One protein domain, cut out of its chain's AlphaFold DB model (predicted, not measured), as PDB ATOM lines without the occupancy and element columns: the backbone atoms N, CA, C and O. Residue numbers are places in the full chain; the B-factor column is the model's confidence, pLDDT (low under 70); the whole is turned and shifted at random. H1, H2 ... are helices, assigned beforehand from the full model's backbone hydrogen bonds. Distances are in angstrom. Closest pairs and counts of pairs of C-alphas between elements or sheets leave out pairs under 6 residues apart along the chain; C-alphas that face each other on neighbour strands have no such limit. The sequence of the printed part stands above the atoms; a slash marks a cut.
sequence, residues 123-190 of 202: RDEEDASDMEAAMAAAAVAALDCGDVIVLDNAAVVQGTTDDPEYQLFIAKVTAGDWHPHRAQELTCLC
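What this domain is: This is residues 123 to 190 of the 202 residues of the protein "Retrovirus-related Pol polyprotein from transposon opus" of Portunus trituberculatus (UniProt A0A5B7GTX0). Picture an open horseshoe with an empty middle: the long helix H1 makes one arm, the short helices H2 and H3 meet at a corner and make the bend, and residues 176 to 190, with no named helix, leave H3 and fold back past Pro 180. H1 packs on neither of the other helices, and its residues 123 to 137 stick out. The printed part has 68 residues with three named helices, H1, H2 and H3 in that order along the chain, and no named strand; the class is all helix, with 45 residues in named elements. It is loose, with a radius of gyration of the C-alphas of 15.5 A, and the C-alphas span 43 by 31 by 18 A.

How they stand to each other: Start at H1, residues 123 to 145, which touches no helix. A short link of 7 residues leads from it to H2, residues 153 to 162, yet H1 and H2 are apart. After H2 a tight link of 1 residue leads into H3, residues 164 to 175. H2 and H3 touch only at the corner by their link, and only just, with 3 pairs of C-alphas within 8 A. Look there at the closest C-alphas of the two, those of Thr 160 and Tyr 166, 6.5 A apart; H3 touches H2 with residues 166 to 167 alone. The lines of H2 and H3 stand about perpendicular, at 87 degrees, with their centres 14.7 A apart. H1 and H3 are apart. In H2 and H3 every O i to N i+4 pair is within hydrogen-bond range; in H1 it is 18 of 19.

Where its parts are: Find C-alpha 123 at (-22.495, -45.156, -2.059); from there H1 runs 32.8 A to C-alpha 145 at (-37.640, -24.838, -22.895). H2 runs from Asn 153 to Asp 162, 14.3 A from first to last C-alpha. H3 runs 16.4 A from Pro 164 to Ala 175, whose C-alpha you find at (-38.624, -33.618, 13.706).

The domain as a whole: The two C-alphas farthest apart are those of Gly 146 and Pro 180, at 44.0 A, while the C-alphas of Arg 123 and Cys 190, the first and last printed, are 16.6 A apart. Residues 123 to 137 of H1 stand free, and so do residues 151 to 159, of which 153 to 159 belong to H2. The printed part has no cut, and no link between its helices is long. Read the B-factor column for the model's confidence: the mean pLDDT of the printed part is 73.5, and it is under 70 in residues 123 to 151 and residue 153.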
ATOM      1  N   ARG A 123     -21.424 -46.068  -1.637       51.97
ATOM      2  CA  ARG A 123     -22.495 -45.156  -2.059       51.97
ATOM      3  C   ARG A 123     -22.029 -43.809  -2.605       51.97
ATOM      4  O   ARG A 123     -22.758 -43.205  -3.377       51.97
ATOM      5  N   ASP A 124     -20.829 -43.334  -2.264       52.75
ATOM      6  CA  ASP A 124     -20.343 -42.042  -2.783       52.75
ATOM      7  C   ASP A 124     -20.183 -42.033  -4.321       52.75
ATOM      8  O   ASP A 124     -20.272 -40.970  -4.937       52.75
ATOM      9  N   GLU A 125     -19.948 -43.195  -4.948       50.50
ATOM     10  CA  GLU A 125     -19.931 -43.322  -6.414       50.50
ATOM     11  C   GLU A 125     -21.346 -43.421  -7.010       50.50
ATOM     12  O   GLU A 125     -21.601 -42.841  -8.065       50.50
ATOM     13  N   GLU A 126     -22.280 -44.084  -6.317       49.41
ATOM     14  CA  GLU A 126     -23.697 -44.169  -6.712       49.41
ATOM     15  C   GLU A 126     -24.369 -42.780  -6.672       49.41
ATOM     16  O   GLU A 126     -24.989 -42.367  -7.651       49.41
ATOM     17  N   ASP A 127     -24.127 -41.995  -5.616       55.97
ATOM     18  CA  ASP A 127     -24.621 -40.616  -5.467       55.97
ATOM     19  C   ASP A 127     -24.152 -39.687  -6.604       55.97
ATOM     20  O   ASP A 127     -24.864 -38.766  -7.012       55.97
ATOM     21  N   ALA A 128     -22.927 -39.884  -7.103       56.31
ATOM     22  CA  ALA A 128     -22.382 -39.087  -8.200       56.31
ATOM     23  C   ALA A 128     -23.067 -39.419  -9.535       56.31
ATOM     24  O   ALA A 128     -23.350 -38.505 -10.310       56.31
ATOM     25  N   SER A 129     -23.371 -40.702  -9.767       59.12
ATOM     26  CA  SER A 129     -24.118 -41.181 -10.936       59.12
ATOM     27  C   SER A 129     -25.552 -40.645 -10.944       59.12
ATOM     28  O   SER A 129     -26.011 -40.117 -11.958       59.12
ATOM     29  N   ASP A 130     -26.247 -40.711  -9.806       62.22
ATOM     30  CA  ASP A 130     -27.620 -40.208  -9.679       62.22
ATOM     31  C   ASP A 130     -27.686 -38.691  -9.887       62.22
ATOM     32  O   ASP A 130     -28.574 -38.175 -10.574       62.22
ATOM     33  N   MET A 131     -26.695 -37.960  -9.367       63.62
ATOM     34  CA  MET A 131     -26.588 -36.520  -9.576       63.62
ATOM     35  C   MET A 131     -26.307 -36.161 -11.041       63.62
ATOM     36  O   MET A 131     -26.840 -35.180 -11.563       63.62
ATOM     37  N   GLU A 132     -25.465 -36.939 -11.718       65.19
ATOM     38  CA  GLU A 132     -25.157 -36.744 -13.132       65.19
ATOM     39  C   GLU A 132     -26.378 -37.012 -14.018       65.19
ATOM     40  O   GLU A 132     -26.665 -36.214 -14.913       65.19
ATOM     41  N   ALA A 133     -27.156 -38.052 -13.708       67.38
ATOM     42  CA  ALA A 133     -28.431 -38.332 -14.361       67.38
ATOM     43  C   ALA A 133     -29.452 -37.201 -14.143       67.38
ATOM     44  O   ALA A 133     -30.088 -36.751 -15.100       67.38
ATOM     45  N   ALA A 134     -29.565 -36.680 -12.916       68.12
ATOM     46  CA  ALA A 134     -30.441 -35.550 -12.604       68.12
ATOM     47  C   ALA A 134     -30.021 -34.266 -13.343       68.12
ATOM     48  O   ALA A 134     -30.867 -33.563 -13.898       68.12
ATOM     49  N   MET A 135     -28.716 -33.973 -13.417       65.75
ATOM     50  CA  MET A 135     -28.200 -32.839 -14.192       65.75
ATOM     51  C   MET A 135     -28.443 -33.002 -15.691       65.75
ATOM     52  O   MET A 135     -28.800 -32.029 -16.351       65.75
ATOM     53  N   ALA A 136     -28.258 -34.207 -16.234       68.38
ATOM     54  CA  ALA A 136     -28.541 -34.488 -17.634       68.38
ATOM     55  C   ALA A 136     -30.030 -34.283 -17.944       68.38
ATOM     56  O   ALA A 136     -30.358 -33.611 -18.918       68.38
ATOM     57  N   ALA A 137     -30.928 -34.773 -17.084       68.81
ATOM     58  CA  ALA A 137     -32.367 -34.559 -17.224       68.81
ATOM     59  C   ALA A 137     -32.743 -33.067 -17.158       68.81
ATOM     60  O   ALA A 137     -33.491 -32.584 -18.007       68.81
ATOM     61  N   ALA A 138     -32.181 -32.315 -16.206       67.25
ATOM     62  CA  ALA A 138     -32.404 -30.873 -16.096       67.25
ATOM     63  C   ALA A 138     -31.873 -30.100 -17.317       67.25
ATOM     64  O   ALA A 138     -32.521 -29.170 -17.791       67.25
ATOM     65  N   ALA A 139     -30.718 -30.498 -17.861       65.12
ATOM     66  CA  ALA A 139     -30.154 -29.900 -19.068       65.12
ATOM     67  C   ALA A 139     -31.011 -30.187 -20.311       65.12
ATOM     68  O   ALA A 139     -31.223 -29.286 -21.117       65.12
ATOM     69  N   VAL A 140     -31.536 -31.410 -20.451       68.94
ATOM     70  CA  VAL A 140     -32.479 -31.770 -21.524       68.94
ATOM     71  C   VAL A 140     -33.756 -30.934 -21.415       68.94
ATOM     72  O   VAL A 140     -34.159 -30.321 -22.397       68.94
ATOM     73  N   ALA A 141     -34.327 -30.806 -20.214       66.94
ATOM     74  CA  ALA A 141     -35.500 -29.963 -19.989       66.94
ATOM     75  C   ALA A 141     -35.235 -28.477 -20.306       66.94
ATOM     76  O   ALA A 141     -36.093 -27.797 -20.862       66.94
ATOM     77  N   ALA A 142     -34.040 -27.964 -19.996       63.94
ATOM     78  CA  ALA A 142     -33.659 -26.595 -20.343       63.94
ATOM     79  C   ALA A 142     -33.515 -26.391 -21.863       63.94
ATOM     80  O   ALA A 142     -33.898 -25.342 -22.378       63.94
ATOM     81  N   LEU A 143     -33.004 -27.391 -22.593       66.31
ATOM     82  CA  LEU A 143     -32.931 -27.354 -24.058       66.31
ATOM     83  C   LEU A 143     -34.325 -27.365 -24.700       66.31
ATOM     84  O   LEU A 143     -34.541 -26.634 -25.664       66.31
ATOM     85  N   ASP A 144     -35.266 -28.124 -24.137       65.50
ATOM     86  CA  ASP A 144     -36.658 -28.161 -24.601       65.50
ATOM     87  C   ASP A 144     -37.409 -26.846 -24.318       65.50
ATOM     88  O   ASP A 144     -38.281 -26.450 -25.092       65.50
ATOM     89  N   CYS A 145     -37.046 -26.131 -23.247       59.81
ATOM     90  CA  CYS A 145     -37.640 -24.838 -22.895       59.81
ATOM     91  C   CYS A 145     -36.986 -23.630 -23.592       59.81
ATOM     92  O   CYS A 145     -37.524 -22.530 -23.511       59.81
ATOM     93  N   GLY A 146     -35.842 -23.796 -24.268       53.91
ATOM     94  CA  GLY A 146     -35.143 -22.721 -24.990       53.91
ATOM     95  C   GLY A 146     -34.473 -21.648 -24.113       53.91
ATOM     96  O   GLY A 146     -33.700 -20.845 -24.636       53.91
ATOM     97  N   ASP A 147     -34.702 -21.670 -22.799       55.81
ATOM     98  CA  ASP A 147     -34.143 -20.738 -21.823       55.81
ATOM     99  C   ASP A 147     -33.131 -21.435 -20.899       55.81
ATOM    100  O   ASP A 147     -33.363 -22.524 -20.371       55.81
ATOM    101  N   VAL A 148     -31.998 -20.770 -20.646       53.41
ATOM    102  CA  VAL A 148     -31.079 -21.167 -19.569       53.41
ATOM    103  C   VAL A 148     -31.806 -20.934 -18.247       53.41
ATOM    104  O   VAL A 148     -31.976 -19.788 -17.829       53.41
ATOM    105  N   ILE A 149     -32.226 -22.010 -17.579       56.62
ATOM    106  CA  ILE A 149     -32.892 -21.923 -16.276       56.62
ATOM    107  C   ILE A 149     -31.852 -21.531 -15.216       56.62
ATOM    108  O   ILE A 149     -31.276 -22.370 -14.526       56.62
ATOM    109  N   VAL A 150     -31.584 -20.233 -15.082       56.59
ATOM    110  CA  VAL A 150     -30.942 -19.690 -13.883       56.59
ATOM    111  C   VAL A 150     -32.045 -19.518 -12.849       56.59
ATOM    112  O   VAL A 150     -32.805 -18.552 -12.895       56.59
ATOM    113  N   LEU A 151     -32.168 -20.481 -11.937       63.03
ATOM    114  CA  LEU A 151     -33.114 -20.375 -10.832       63.03
ATOM    115  C   LEU A 151     -32.623 -19.294  -9.862       63.03
ATOM    116  O   LEU A 151     -31.603 -19.464  -9.192       63.03
ATOM    117  N   ASP A 152     -33.342 -18.173  -9.795       70.81
ATOM    118  CA  ASP A 152     -33.133 -17.197  -8.728       70.81
ATOM    119  C   ASP A 152     -33.497 -17.834  -7.383       70.81
ATOM    120  O   ASP A 152     -34.477 -18.571  -7.270       70.81
ATOM    121  N   ASN A 153     -32.732 -17.526  -6.338       68.81
ATOM    122  CA  ASN A 153     -32.957 -18.078  -5.007       68.81
ATOM    123  C   ASN A 153     -34.364 -17.732  -4.493       68.81
ATOM    124  O   ASN A 153     -35.009 -18.558  -3.862       68.81
ATOM    125  N   ALA A 154     -34.883 -16.543  -4.819       75.50
ATOM    126  CA  ALA A 154     -36.257 -16.178  -4.473       75.50
ATOM    127  C   ALA A 154     -37.292 -17.107  -5.134       75.50
ATOM    128  O   ALA A 154     -38.233 -17.542  -4.472       75.50
ATOM    129  N   ALA A 155     -37.085 -17.460  -6.406       77.50
ATOM    130  CA  ALA A 155     -37.949 -18.388  -7.129       77.50
ATOM    131  C   ALA A 155     -37.846 -19.815  -6.566       77.50
ATOM    132  O   ALA A 155     -38.866 -20.485  -6.422       77.50
ATOM    133  N   VAL A 156     -36.641 -20.255  -6.178       77.56
ATOM    134  CA  VAL A 156     -36.446 -21.541  -5.489       77.56
ATOM    135  C   VAL A 156     -37.204 -21.553  -4.165       77.56
ATOM    136  O   VAL A 156     -37.980 -22.468  -3.928       77.56
ATOM    137  N   VAL A 157     -37.048 -20.522  -3.327       79.88
ATOM    138  CA  VAL A 157     -37.736 -20.428  -2.027       79.88
ATOM    139  C   VAL A 157     -39.258 -20.447  -2.196       79.88
ATOM    140  O   VAL A 157     -39.960 -21.132  -1.448       79.88
ATOM    141  N   GLN A 158     -39.782 -19.744  -3.198       80.44
ATOM    142  CA  GLN A 158     -41.212 -19.762  -3.482       80.44
ATOM    143  C   GLN A 158     -41.677 -21.158  -3.916       80.44
ATOM    144  O   GLN A 158     -42.570 -21.717  -3.284       80.44
ATOM    145  N   GLY A 159     -40.989 -21.775  -4.881       82.25
ATOM    146  CA  GLY A 159     -41.285 -23.140  -5.327       82.25
ATOM    147  C   GLY A 159     -41.198 -24.168  -4.197       82.25
ATOM    148  O   GLY A 159     -42.037 -25.057  -4.112       82.25
ATOM    149  N   THR A 160     -40.254 -24.006  -3.261       81.56
ATOM    150  CA  THR A 160     -40.183 -24.875  -2.079       81.56
ATOM    151  C   THR A 160     -41.368 -24.708  -1.134       81.56
ATOM    152  O   THR A 160     -41.739 -25.671  -0.471       81.56
ATOM    153  N   THR A 161     -41.960 -23.513  -1.045       84.81
ATOM    154  CA  THR A 161     -43.139 -23.259  -0.197       84.81
ATOM    155  C   THR A 161     -44.396 -23.874  -0.810       84.81
ATOM    156  O   THR A 161     -45.256 -24.366  -0.083       84.81
ATOM    157  N   ASP A 162     -44.468 -23.879  -2.141       88.31
ATOM    158  CA  ASP A 162     -45.610 -24.390  -2.895       88.31
ATOM    159  C   ASP A 162     -45.612 -25.929  -3.014       88.31
ATOM    160  O   ASP A 162     -46.669 -26.519  -3.234       88.31
ATOM    161  N   ASP A 163     -44.458 -26.590  -2.851       89.62
ATOM    162  CA  ASP A 163     -44.313 -28.049  -2.957       89.62
ATOM    163  C   ASP A 163     -44.691 -28.779  -1.643       89.62
ATOM    164  O   ASP A 163     -43.948 -28.722  -0.654       89.62
ATOM    165  N   PRO A 164     -45.815 -29.525  -1.610       87.19
ATOM    166  CA  PRO A 164     -46.272 -30.210  -0.404       87.19
ATOM    167  C   PRO A 164     -45.393 -31.405  -0.012       87.19
ATOM    168  O   PRO A 164     -45.304 -31.716   1.179       87.19
ATOM    169  N   GLU A 165     -44.744 -32.080  -0.967       87.94
ATOM    170  CA  GLU A 165     -43.853 -33.209  -0.676       87.94
ATOM    171  C   GLU A 165     -42.559 -32.712  -0.031       87.94
ATOM    172  O   GLU A 165     -42.111 -33.271   0.974       87.94
ATOM    173  N   TYR A 166     -42.004 -31.616  -0.552       84.19
ATOM    174  CA  TYR A 166     -40.814 -30.987   0.013       84.19
ATOM    175  C   TYR A 166     -41.060 -30.435   1.426       84.19
ATOM    176  O   TYR A 166     -40.226 -30.616   2.316       84.19
ATOM    177  N   GLN A 167     -42.227 -29.833   1.683       88.31
ATOM    178  CA  GLN A 167     -42.601 -29.367   3.027       88.31
ATOM    179  C   GLN A 167     -42.748 -30.522   4.030       88.31
ATOM    180  O   GLN A 167     -42.262 -30.431   5.161       88.31
ATOM    181  N   LEU A 168     -43.360 -31.637   3.614       87.50
ATOM    182  CA  LEU A 168     -43.434 -32.867   4.413       87.50
ATOM    183  C   LEU A 168     -42.043 -33.422   4.726       87.50
ATOM    184  O   LEU A 168     -41.770 -33.825   5.859       87.50
ATOM    185  N   PHE A 169     -41.160 -33.415   3.731       86.56
ATOM    186  CA  PHE A 169     -39.782 -33.846   3.891       86.56
ATOM    187  C   PHE A 169     -39.020 -32.979   4.901       86.56
ATOM    188  O   PHE A 169     -38.404 -33.524   5.817       86.56
ATOM    189  N   ILE A 170     -39.102 -31.647   4.790       85.62
ATOM    190  CA  ILE A 170     -38.488 -30.731   5.761       85.62
ATOM    191  C   ILE A 170     -39.009 -31.026   7.166       85.62
ATOM    192  O   ILE A 170     -38.206 -31.213   8.078       85.62
ATOM    193  N   ALA A 171     -40.332 -31.125   7.340       86.50
ATOM    194  CA  ALA A 171     -40.936 -31.398   8.641       86.50
ATOM    195  C   ALA A 171     -40.386 -32.692   9.268       86.50
ATOM    196  O   ALA A 171     -40.004 -32.687  10.438       86.50
ATOM    197  N   LYS A 172     -40.257 -33.757   8.468       86.31
ATOM    198  CA  LYS A 172     -39.688 -35.047   8.887       86.31
ATOM    199  C   LYS A 172     -38.217 -34.971   9.279       86.31
ATOM    200  O   LYS A 172     -37.796 -35.542  10.286       86.31
ATOM    201  N   VAL A 173     -37.402 -34.268   8.494       83.75
ATOM    202  CA  VAL A 173     -35.977 -34.083   8.804       83.75
ATOM    203  C   VAL A 173     -35.802 -33.252  10.075       83.75
ATOM    204  O   VAL A 173     -34.980 -33.600  10.920       83.75
ATOM    205  N   THR A 174     -36.588 -32.187  10.244       83.50
ATOM    206  CA  THR A 174     -36.520 -31.325  11.431       83.50
ATOM    207  C   THR A 174     -37.027 -32.032  12.689       83.50
ATOM    208  O   THR A 174     -36.443 -31.852  13.757       83.50
ATOM    209  N   ALA A 175     -38.081 -32.848  12.586       84.69
ATOM    210  CA  ALA A 175     -38.624 -33.618  13.706       84.69
ATOM    211  C   ALA A 175     -37.792 -34.869  14.044       84.69
ATOM    212  O   ALA A 175     -37.797 -35.317  15.191       84.69
ATOM    213  N   GLY A 176     -37.070 -35.430  13.068       80.56
ATOM    214  CA  GLY A 176     -36.304 -36.669  13.225       80.56
ATOM    215  C   GLY A 176     -37.179 -37.926  13.333       80.56
ATOM    216  O   GLY A 176     -36.710 -38.957  13.812       80.56
ATOM    217  N   ASP A 177     -38.435 -37.865  12.891       83.25
ATOM    218  CA  ASP A 177     -39.486 -38.879  13.060       83.25
ATOM    219  C   ASP A 177     -39.591 -39.850  11.863       83.25
ATOM    220  O   ASP A 177     -40.659 -40.144  11.312       83.25
ATOM    221  N   TRP A 178     -38.445 -40.381  11.446       84.88
ATOM    222  CA  TRP A 178     -38.371 -41.375  10.376       84.88
ATOM    223  C   TRP A 178     -38.780 -42.760  10.879       84.88
ATOM    224  O   TRP A 178     -38.326 -43.207  11.935       84.88
ATOM    225  N   HIS A 179     -39.603 -43.473  10.107       84.12
ATOM    226  CA  HIS A 179     -39.947 -44.854  10.421       84.12
ATOM    227  C   HIS A 179     -38.672 -45.713  10.393       84.12
ATOM    228  O   HIS A 179     -37.833 -45.493   9.528       84.12
ATOM    229  N   PRO A 180     -38.488 -46.717  11.269       82.56
ATOM    230  CA  PRO A 180     -37.299 -47.585  11.253       82.56
ATOM    231  C   PRO A 180     -37.158 -48.455   9.993       82.56
ATOM    232  O   PRO A 180     -36.073 -48.972   9.709       82.56
ATOM    233  N   HIS A 181     -38.233 -48.615   9.219       81.69
ATOM    234  CA  HIS A 181     -38.257 -49.417   8.001       81.69
ATOM    235  C   HIS A 181     -38.702 -48.580   6.804       81.69
ATOM    236  O   HIS A 181     -39.830 -48.092   6.780       81.69
ATOM    237  N   ARG A 182     -37.855 -48.520   5.766       80.19
ATOM    238  CA  ARG A 182     -38.112 -47.791   4.511       80.19
ATOM    239  C   ARG A 182     -39.471 -48.121   3.893       80.19
ATOM    240  O   ARG A 182     -40.159 -47.226   3.439       80.19
ATOM    241  N   ALA A 183     -39.869 -49.393   3.886       83.06
ATOM    242  CA  ALA A 183     -41.115 -49.839   3.249       83.06
ATOM    243  C   ALA A 183     -42.398 -49.365   3.958       83.06
ATOM    244  O   ALA A 183     -43.479 -49.483   3.395       83.06
ATOM    245  N   GLN A 184     -42.283 -48.882   5.197       83.75
ATOM    246  CA  GLN A 184     -43.399 -48.377   6.003       83.75
ATOM    247  C   GLN A 184     -43.435 -46.842   6.036       83.75
ATOM    248  O   GLN A 184     -44.307 -46.260   6.674       83.75
ATOM    249  N   GLU A 185     -42.490 -46.191   5.355       85.12
ATOM    250  CA  GLU A 185     -42.451 -44.746   5.186       85.12
ATOM    251  C   GLU A 185     -43.359 -44.317   4.020       85.12
ATOM    252  O   GLU A 185     -43.725 -45.124   3.161       85.12
ATOM    253  N   LEU A 186     -43.736 -43.037   3.984       83.75
ATOM    254  CA  LEU A 186     -44.477 -42.470   2.856       83.75
ATOM    255  C   LEU A 186     -43.715 -42.694   1.545       83.75
ATOM    256  O   LEU A 186     -42.519 -42.416   1.464       83.75
ATOM    257  N   THR A 187     -44.412 -43.138   0.495       83.56
ATOM    258  CA  THR A 187     -43.800 -43.501  -0.796       83.56
ATOM    259  C   THR A 187     -42.949 -42.374  -1.390       83.56
ATOM    260  O   THR A 187     -41.859 -42.641  -1.893       83.56
ATOM    261  N   CYS A 188     -43.397 -41.120  -1.271       81.50
ATOM    262  CA  CYS A 188     -42.658 -39.933  -1.718       81.50
ATOM    263  C   CYS A 188     -41.383 -39.656  -0.895       81.50
ATOM    264  O   CYS A 188     -40.437 -39.058  -1.402       81.50
ATOM    265  N   LEU A 189     -41.306 -40.138   0.350       83.19
ATOM    266  CA  LEU A 189     -40.151 -39.978   1.240       83.19
ATOM    267  C   LEU A 189     -39.191 -41.179   1.204       83.19
ATOM    268  O   LEU A 189     -38.025 -41.052   1.580       83.19
ATOM    269  N   CYS A 190     -39.637 -42.334   0.700       80.44
ATOM    270  CA  CYS A 190     -38.829 -43.550   0.567       80.44
ATOM    271  C   CYS A 190     -37.549 -43.359  -0.261       80.44
ATOM    272  O   CYS A 190     -36.585 -44.109  -0.071       80.44
TER     273      CYS A 190